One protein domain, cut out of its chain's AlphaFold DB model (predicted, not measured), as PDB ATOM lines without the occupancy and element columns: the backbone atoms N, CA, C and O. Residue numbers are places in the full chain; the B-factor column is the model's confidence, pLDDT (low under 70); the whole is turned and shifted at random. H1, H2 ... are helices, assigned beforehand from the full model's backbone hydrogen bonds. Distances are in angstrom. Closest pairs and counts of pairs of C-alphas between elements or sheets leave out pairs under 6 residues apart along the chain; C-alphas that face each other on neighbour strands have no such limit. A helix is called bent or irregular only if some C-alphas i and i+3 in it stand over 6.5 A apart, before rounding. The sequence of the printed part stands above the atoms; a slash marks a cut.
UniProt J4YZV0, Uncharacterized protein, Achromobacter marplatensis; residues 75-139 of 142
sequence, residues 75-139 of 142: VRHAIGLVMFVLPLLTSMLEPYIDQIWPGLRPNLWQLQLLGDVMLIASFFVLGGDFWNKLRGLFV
ATOM      1  N   VAL A  75     -10.450  31.512  35.530       85.75
ATOM      2  CA  VAL A  75     -11.086  32.348  34.496       85.75
ATOM      3  C   VAL A  75     -10.200  33.541  34.127       85.75
ATOM      4  O   VAL A  75      -9.962  33.797  32.950       85.75
ATOM      5  N   ARG A  76      -9.636  34.233  35.128       85.25
ATOM      6  CA  ARG A  76      -8.719  35.363  34.906       85.25
ATOM      7  C   ARG A  76      -7.457  34.917  34.171       85.25
ATOM      8  O   ARG A  76      -6.999  35.616  33.272       85.25
ATOM      9  N   HIS A  77      -6.925  33.747  34.521       86.44
ATOM     10  CA  HIS A  77      -5.767  33.167  33.847       86.44
ATOM     11  C   HIS A  77      -6.049  32.871  32.368       86.44
ATOM     12  O   HIS A  77      -5.235  33.215  31.517       86.44
ATOM     13  N   ALA A  78      -7.195  32.262  32.046       86.81
ATOM     14  CA  ALA A  78      -7.568  31.975  30.662       86.81
ATOM     15  C   ALA A  78      -7.723  33.260  29.830       86.81
ATOM     16  O   ALA A  78      -7.157  33.355  28.743       86.81
ATOM     17  N   ILE A  79      -8.410  34.273  30.373       89.25
ATOM     18  CA  ILE A  79      -8.567  35.579  29.714       89.25
ATOM     19  C   ILE A  79      -7.202  36.234  29.485       89.25
ATOM     20  O   ILE A  79      -6.906  36.661  28.372       89.25
ATOM     21  N   GLY A  80      -6.346  36.268  30.509       88.38
ATOM     22  CA  GLY A  80      -5.001  36.827  30.396       88.38
ATOM     23  C   GLY A  80      -4.146  36.107  29.353       88.38
ATOM     24  O   GLY A  80      -3.412  36.755  28.615       88.38
ATOM     25  N   LEU A  81      -4.281  34.782  29.234       89.94
ATOM     26  CA  LEU A  81      -3.563  33.999  28.229       89.94
ATOM     27  C   LEU A  81      -4.023  34.366  26.814       89.94
ATOM     28  O   LEU A  81      -3.188  34.574  25.940       89.94
ATOM     29  N   VAL A  82      -5.334  34.491  26.593       91.88
ATOM     30  CA  VAL A  82      -5.882  34.923  25.299       91.88
ATOM     31  C   VAL A  82      -5.405  36.337  24.967       91.88
ATOM     32  O   VAL A  82      -4.912  36.562  23.867       91.88
ATOM     33  N   MET A  83      -5.456  37.261  25.932       90.94
ATOM     34  CA  MET A  83      -4.946  38.629  25.771       90.94
ATOM     35  C   MET A  83      -3.435  38.695  25.508       90.94
ATOM     36  O   MET A  83      -2.969  39.674  24.943       90.94
ATOM     37  N   PHE A  84      -2.662  37.689  25.918       91.56
ATOM     38  CA  PHE A  84      -1.225  37.619  25.658       91.56
ATOM     39  C   PHE A  84      -0.924  37.013  24.281       91.56
ATOM     40  O   PHE A  84      -0.128  37.548  23.512       91.56
ATOM     41  N   VAL A  85      -1.570  35.891  23.956       91.94
ATOM     42  CA  VAL A  85      -1.290  35.118  22.739       91.94
ATOM     43  C   VAL A  85      -1.889  35.784  21.501       91.94
ATOM     44  O   VAL A  85      -1.259  35.772  20.446       91.94
ATOM     45  N   LEU A  86      -3.078  36.381  21.606       91.88
ATOM     46  CA  LEU A  86      -3.783  36.939  20.452       91.88
ATOM     47  C   LEU A  86      -3.027  38.118  19.804       91.88
ATOM     48  O   LEU A  86      -2.799  38.048  18.592       91.88
ATOM     49  N   PRO A  87      -2.548  39.142  20.546       90.38
ATOM     50  CA  PRO A  87      -1.729  40.208  19.965       90.38
ATOM     51  C   PRO A  87      -0.399  39.694  19.412       90.38
ATOM     52  O   PRO A  87       0.043  40.153  18.360       90.38
ATOM     53  N   LEU A  88       0.220  38.714  20.084       90.50
ATOM     54  CA  LEU A  88       1.498  38.136  19.667       90.50
ATOM     55  C   LEU A  88       1.373  37.416  18.320       90.50
ATOM     56  O   LEU A  88       2.143  37.686  17.402       90.50
ATOM     57  N   LEU A  89       0.380  36.531  18.189       91.12
ATOM     58  CA  LEU A  89       0.113  35.821  16.939       91.12
ATOM     59  C   LEU A  89      -0.257  36.802  15.834       91.12
ATOM     60  O   LEU A  89       0.315  36.728  14.754       91.12
ATOM     61  N   THR A  90      -1.150  37.751  16.120       87.00
ATOM     62  CA  THR A  90      -1.549  38.765  15.138       87.00
ATOM     63  C   THR A  90      -0.324  39.495  14.599       87.00
ATOM     64  O   THR A  90      -0.112  39.459  13.394       87.00
ATOM     65  N   SER A  91       0.528  40.026  15.485       86.62
ATOM     66  CA  SER A  91       1.756  40.758  15.134       86.62
ATOM     67  C   SER A  91       2.747  39.918  14.323       86.62
ATOM     68  O   SER A  91       3.404  40.424  13.418       86.62
ATOM     69  N   MET A  92       2.869  38.619  14.623       87.81
ATOM     70  CA  MET A  92       3.740  37.728  13.850       87.81
ATOM     71  C   MET A  92       3.175  37.402  12.465       87.81
ATOM     72  O   MET A  92       3.958  37.195  11.542       87.81
ATOM     73  N   LEU A  93       1.848  37.335  12.311       85.88
ATOM     74  CA  LEU A  93       1.194  37.021  11.039       85.88
ATOM     75  C   LEU A  93       1.058  38.230  10.096       85.88
ATOM     76  O   LEU A  93       0.978  38.015   8.888       85.88
ATOM     77  N   GLU A  94       1.064  39.472  10.600       83.44
ATOM     78  CA  GLU A  94       0.897  40.690   9.776       83.44
ATOM     79  C   GLU A  94       1.801  40.742   8.535       83.44
ATOM     80  O   GLU A  94       1.252  40.845   7.437       83.44
ATOM     81  N   PRO A  95       3.141  40.593   8.638       81.50
ATOM     82  CA  PRO A  95       4.010  40.734   7.469       81.50
ATOM     83  C   PRO A  95       3.745  39.671   6.395       81.50
ATOM     84  O   PRO A  95       3.951  39.927   5.212       81.50
ATOM     85  N   TYR A  96       3.266  38.485   6.785       83.38
ATOM     86  CA  TYR A  96       2.924  37.417   5.842       83.38
ATOM     87  C   TYR A  96       1.601  37.699   5.128       83.38
ATOM     88  O   TYR A  96       1.484  37.459   3.926       83.38
ATOM     89  N   ILE A  97       0.608  38.222   5.852       80.19
ATOM     90  CA  ILE A  97      -0.691  38.590   5.278       80.19
ATOM     91  C   ILE A  97      -0.519  39.755   4.298       80.19
ATOM     92  O   ILE A  97      -1.051  39.688   3.190       80.19
ATOM     93  N   ASP A  98       0.274  40.765   4.659       77.62
ATOM     94  CA  ASP A  98       0.535  41.931   3.807       77.62
ATOM     95  C   ASP A  98       1.288  41.561   2.519       77.62
ATOM     96  O   ASP A  98       1.086  42.185   1.477       77.62
ATOM     97  N   GLN A  99       2.118  40.512   2.559       78.50
ATOM     98  CA  GLN A  99       2.826  40.009   1.382       78.50
ATOM     99  C   GLN A  99       1.910  39.244   0.411       78.50
ATOM    100  O   GLN A  99       2.114  39.320  -0.800       78.50
ATOM    101  N   ILE A 100       0.922  38.498   0.920       81.38
ATOM    102  CA  ILE A 100       0.012  37.680   0.097       81.38
ATOM    103  C   ILE A 100      -1.176  38.515  -0.416       81.38
ATOM    104  O   ILE A 100      -1.601  38.333  -1.556       81.38
ATOM    105  N   TRP A 101      -1.693  39.441   0.400       76.88
ATOM    106  CA  TRP A 101      -2.844  40.295   0.076       76.88
ATOM    107  C   TRP A 101      -2.594  41.772   0.440       76.88
ATOM    108  O   TRP A 101      -3.153  42.284   1.419       76.88
ATOM    109  N   PRO A 102      -1.804  42.504  -0.369       68.88
ATOM    110  CA  PRO A 102      -1.606  43.934  -0.163       68.88
ATOM    111  C   PRO A 102      -2.944  44.672  -0.351       68.88
ATOM    112  O   PRO A 102      -3.459  44.777  -1.463       68.88
ATOM    113  N   GLY A 103      -3.535  45.154   0.749       66.94
ATOM    114  CA  GLY A 103      -4.794  45.919   0.751       66.94
ATOM    115  C   GLY A 103      -5.915  45.367   1.638       66.94
ATOM    116  O   GLY A 103      -6.937  46.033   1.794       66.94
ATOM    117  N   LEU A 104      -5.741  44.194   2.260       63.00
ATOM    118  CA  LEU A 104      -6.759  43.620   3.157       63.00
ATOM    119  C   LEU A 104      -6.908  44.404   4.476       63.00
ATOM    120  O   LEU A 104      -7.949  44.341   5.130       63.00
ATOM    121  N   ARG A 105      -5.872  45.158   4.861       62.53
ATOM    122  CA  ARG A 105      -5.868  46.018   6.044       62.53
ATOM    123  C   ARG A 105      -5.645  47.476   5.648       62.53
ATOM    124  O   ARG A 105      -4.521  47.843   5.310       62.53
ATOM    125  N   PRO A 106      -6.667  48.344   5.741       63.50
ATOM    126  CA  PRO A 106      -6.394  49.766   5.878       63.50
ATOM    127  C   PRO A 106      -5.545  49.971   7.143       63.50
ATOM    128  O   PRO A 106      -5.676  49.207   8.102       63.50
ATOM    129  N   ASN A 107      -4.650  50.962   7.135       65.06
ATOM    130  CA  ASN A 107      -3.723  51.274   8.229       65.06
ATOM    131  C   ASN A 107      -4.482  51.722   9.501       65.06
ATOM    132  O   ASN A 107      -4.587  52.910   9.810       65.06
ATOM    133  N   LEU A 108      -5.089  50.765  10.204       74.94
ATOM    134  CA  LEU A 108      -5.901  50.965  11.399       74.94
ATOM    135  C   LEU A 108      -4.988  50.996  12.620       74.94
ATOM    136  O   LEU A 108      -4.920  50.039  13.395       74.94
ATOM    137  N   TRP A 109      -4.309  52.126  12.800       78.19
ATOM    138  CA  TRP A 109      -3.503  52.440  13.984       78.19
ATOM    139  C   TRP A 109      -4.215  52.088  15.306       78.19
ATOM    140  O   TRP A 109      -3.579  51.635  16.256       78.19
ATOM    141  N   GLN A 110      -5.547  52.228  15.369       84.19
ATOM    142  CA  GLN A 110      -6.343  51.892  16.552       84.19
ATOM    143  C   GLN A 110      -6.244  50.412  16.936       84.19
ATOM    144  O   GLN A 110      -6.182  50.104  18.123       84.19
ATOM    145  N   LEU A 111      -6.240  49.498  15.959       82.44
ATOM    146  CA  LEU A 111      -6.128  48.061  16.225       82.44
ATOM    147  C   LEU A 111      -4.731  47.698  16.724       82.44
ATOM    148  O   LEU A 111      -4.609  46.871  17.624       82.44
ATOM    149  N   GLN A 112      -3.698  48.348  16.187       84.81
ATOM    150  CA  GLN A 112      -2.319  48.130  16.614       84.81
ATOM    151  C   GLN A 112      -2.108  48.619  18.050       84.81
ATOM    152  O   GLN A 112      -1.667  47.854  18.906       84.81
ATOM    153  N   LEU A 113      -2.574  49.835  18.355       88.38
ATOM    154  CA  LEU A 113      -2.543  50.379  19.710       88.38
ATOM    155  C   LEU A 113      -3.362  49.525  20.694       88.38
ATOM    156  O   LEU A 113      -2.934  49.297  21.824       88.38
ATOM    157  N   LEU A 114      -4.535  49.032  20.277       89.69
ATOM    158  CA  LEU A 114      -5.349  48.132  21.094       89.69
ATOM    159  C   LEU A 114      -4.610  46.821  21.385       89.69
ATOM    160  O   LEU A 114      -4.649  46.352  22.521       89.69
ATOM    161  N   GLY A 115      -3.938  46.247  20.384       89.25
ATOM    162  CA  GLY A 115      -3.110  45.052  20.535       89.25
ATOM    163  C   GLY A 115      -1.977  45.263  21.539       89.25
ATOM    164  O   GLY A 115      -1.819  44.451  22.453       89.25
ATOM    165  N   ASP A 116      -1.262  46.384  21.439       90.69
ATOM    166  CA  ASP A 116      -0.179  46.743  22.360       90.69
ATOM    167  C   ASP A 116      -0.686  46.911  23.799       90.69
ATOM    168  O   ASP A 116      -0.127  46.348  24.745       90.69
ATOM    169  N   VAL A 117      -1.791  47.641  23.980       92.44
ATOM    170  CA  VAL A 117      -2.413  47.839  25.298       92.44
ATOM    171  C   VAL A 117      -2.926  46.515  25.865       92.44
ATOM    172  O   VAL A 117      -2.722  46.239  27.050       92.44
ATOM    173  N   MET A 118      -3.551  45.672  25.038       92.06
ATOM    174  CA  MET A 118      -4.023  44.342  25.429       92.06
ATOM    175  C   MET A 118      -2.857  43.455  25.883       92.06
ATOM    176  O   MET A 118      -2.952  42.817  26.936       92.06
ATOM    177  N   LEU A 119      -1.745  43.468  25.144       92.25
ATOM    178  CA  LEU A 119      -0.539  42.719  25.480       92.25
ATOM    179  C   LEU A 119       0.052  43.196  26.810       92.25
ATOM    180  O   LEU A 119       0.340  42.372  27.679       92.25
ATOM    181  N   ILE A 120       0.175  44.508  27.023       90.38
ATOM    182  CA  ILE A 120       0.677  45.064  28.289       90.38
ATOM    183  C   ILE A 120      -0.257  44.694  29.450       90.38
ATOM    184  O   ILE A 120       0.206  44.225  30.493       90.38
ATOM    185  N   ALA A 121      -1.569  44.847  29.270       88.94
ATOM    186  CA  ALA A 121      -2.564  44.504  30.282       88.94
ATOM    187  C   ALA A 121      -2.539  43.008  30.640       88.94
ATOM    188  O   ALA A 121      -2.721  42.653  31.809       88.94
ATOM    189  N   SER A 122      -2.248  42.130  29.673       89.38
ATOM    190  CA  SER A 122      -2.186  40.681  29.891       89.38
ATOM    191  C   SER A 122      -1.191  40.288  30.991       89.38
ATOM    192  O   SER A 122      -1.498  39.412  31.800       89.38
ATOM    193  N   PHE A 123      -0.059  40.994  31.116       85.69
ATOM    194  CA  PHE A 123       0.946  40.736  32.152       85.69
ATOM    195  C   PHE A 123       0.426  40.991  33.570       85.69
ATOM    196  O   PHE A 123       0.811  40.288  34.508       85.69
ATOM    197  N   PHE A 124      -0.470  41.964  33.734       84.00
ATOM    198  CA  PHE A 124      -1.123  42.239  35.013       84.00
ATOM    199  C   PHE A 124      -2.245  41.232  35.297       84.00
ATOM    200  O   PHE A 124      -2.404  40.793  36.438       84.00
ATOM    201  N   VAL A 125      -2.990  40.822  34.264       85.12
ATOM    202  CA  VAL A 125      -4.110  39.868  34.372       85.12
ATOM    203  C   VAL A 125      -3.620  38.449  34.697       85.12
ATOM    204  O   VAL A 125      -4.177  37.795  35.588       85.12
ATOM    205  N   LEU A 126      -2.558  37.993  34.023       84.94
ATOM    206  CA  LEU A 126      -1.930  36.676  34.202       84.94
ATOM    207  C   LEU A 126      -1.262  36.502  35.573       84.94
ATOM    208  O   LEU A 126      -1.177  35.380  36.073       84.94
ATOM    209  N   GLY A 127      -0.839  37.600  36.204       80.38
ATOM    210  CA  GLY A 127      -0.311  37.603  37.565       80.38
ATOM    211  C   GLY A 127       1.013  36.852  37.748       80.38
ATOM    212  O   GLY A 127       1.698  36.494  36.791       80.38
ATOM    213  N   GLY A 128       1.390  36.624  39.011       78.00
ATOM    214  CA  GLY A 128       2.668  35.991  39.369       78.00
ATOM    215  C   GLY A 128       2.766  34.501  39.014       78.00
ATOM    216  O   GLY A 128       3.831  34.039  38.609       78.00
ATOM    217  N   ASP A 129       1.664  33.751  39.113       80.75
ATOM    218  CA  ASP A 129       1.641  32.307  38.835       80.75
ATOM    219  C   ASP A 129       2.047  31.956  37.395       80.75
ATOM    220  O   ASP A 129       2.761  30.974  37.172       80.75
ATOM    221  N   PHE A 130       1.638  32.764  36.413       82.94
ATOM    222  CA  PHE A 130       2.069  32.594  35.024       82.94
ATOM    223  C   PHE A 130       3.587  32.747  34.888       82.94
ATOM    224  O   PHE A 130       4.252  31.882  34.319       82.94
ATOM    225  N   TRP A 131       4.149  33.811  35.466       79.75
ATOM    226  CA  TRP A 131       5.589  34.069  35.434       79.75
ATOM    227  C   TRP A 131       6.400  32.968  36.120       79.75
ATOM    228  O   TRP A 131       7.476  32.615  35.636       79.75
ATOM    229  N   ASN A 132       5.879  32.388  37.205       82.69
ATOM    230  CA  ASN A 132       6.503  31.247  37.876       82.69
ATOM    231  C   ASN A 132       6.549  30.010  36.968       82.69
ATOM    232  O   ASN A 132       7.594  29.368  36.872       82.69
ATOM    233  N   LYS A 133       5.457  29.707  36.252       84.06
ATOM    234  CA  LYS A 133       5.412  28.600  35.278       84.06
ATOM    235  C   LYS A 133       6.340  28.844  34.093       84.06
ATOM    236  O   LYS A 133       7.093  27.948  33.722       84.06
ATOM    237  N   LEU A 134       6.327  30.057  33.536       83.75
ATOM    238  CA  LEU A 134       7.210  30.439  32.436       83.75
ATOM    239  C   LEU A 134       8.677  30.290  32.852       83.75
ATOM    240  O   LEU A 134       9.455  29.667  32.139       83.75
ATOM    241  N   ARG A 135       9.046  30.786  34.039       83.31
ATOM    242  CA  ARG A 135      10.391  30.598  34.598       83.31
ATOM    243  C   ARG A 135      10.723  29.116  34.784       83.31
ATOM    244  O   ARG A 135      11.829  28.715  34.434       83.31
ATOM    245  N   GLY A 136       9.794  28.317  35.307       86.25
ATOM    246  CA  GLY A 136       9.980  26.877  35.511       86.25
ATOM    247  C   GLY A 136      10.218  26.088  34.219       86.25
ATOM    248  O   GLY A 136      10.873  25.054  34.255       86.25
ATOM    249  N   LEU A 137       9.756  26.591  33.069       86.25
ATOM    250  CA  LEU A 137      10.032  25.980  31.764       86.25
ATOM    251  C   LEU A 137      11.517  26.079  31.374       86.25
ATOM    252  O   LEU A 137      12.057  25.165  30.756       86.25
ATOM    253  N   PHE A 138      12.173  27.186  31.735       86.00
ATOM    254  CA  PHE A 138      13.568  27.458  31.376       86.00
ATOM    255  C   PHE A 138      14.558  27.098  32.486       86.00
ATOM    256  O   PHE A 138      15.711  26.781  32.203       86.00
ATOM    257  N   VAL A 139      14.128  27.134  33.749       84.19
ATOM    258  CA  VAL A 139      14.943  26.737  34.901       84.19
ATOM    259  C   VAL A 139      14.553  25.323  35.298       84.19
ATOM    260  O   VAL A 139      13.669  25.109  36.126       84.19
TER     261      VAL A 139
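What this domain is: This is residues 75 to 139 of the 142 residues of an uncharacterized protein of Achromobacter marplatensis (UniProt J4YZV0). Arm H2a of the longest helix, H2, makes a loose hairpin with H1, and arm H2b turns off sharply. The printed part has 65 residues with two named helices, H1 then H2, and no named strand: all helix. It is loose, radius of gyration of the C-alphas 14.6 A, spanning 41 by 24 by 16 A.

How they stand to each other: H2, residues 109 to 138, one helix by its hydrogen bonds, is bent: C-alphas 125 and 128 are 9.3 A apart. Its arms, H2a to 125 and H2b from 128, stand about perpendicular, at 89 degrees. H1, residues 75 to 100, touches H2a with residues 76 to 88 alone, closest C-alphas Gly 80 and Ser 122, 4.8 A. This hairpin runs opposite ways at a shallow tilt of 32 degrees, only just short of steep. O i to N i+4 pairs within hydrogen-bond range are 18 of 22 in H1, 11 of 13 in H2a, 6 of 7 in H2b.

Where its parts are: H1, 36.5 A long, begins at C-alpha 75 (-11.086, 32.348, 34.496) and is irregular: C-alphas 92 and 95 are 7.1 A apart. H2a is 24.0 A long; H2b ends at C-alpha 138 (13.568, 27.458, 31.376).

The domain as a whole: The printed part has no cut; residues 102 to 107 have pLDDT under 70.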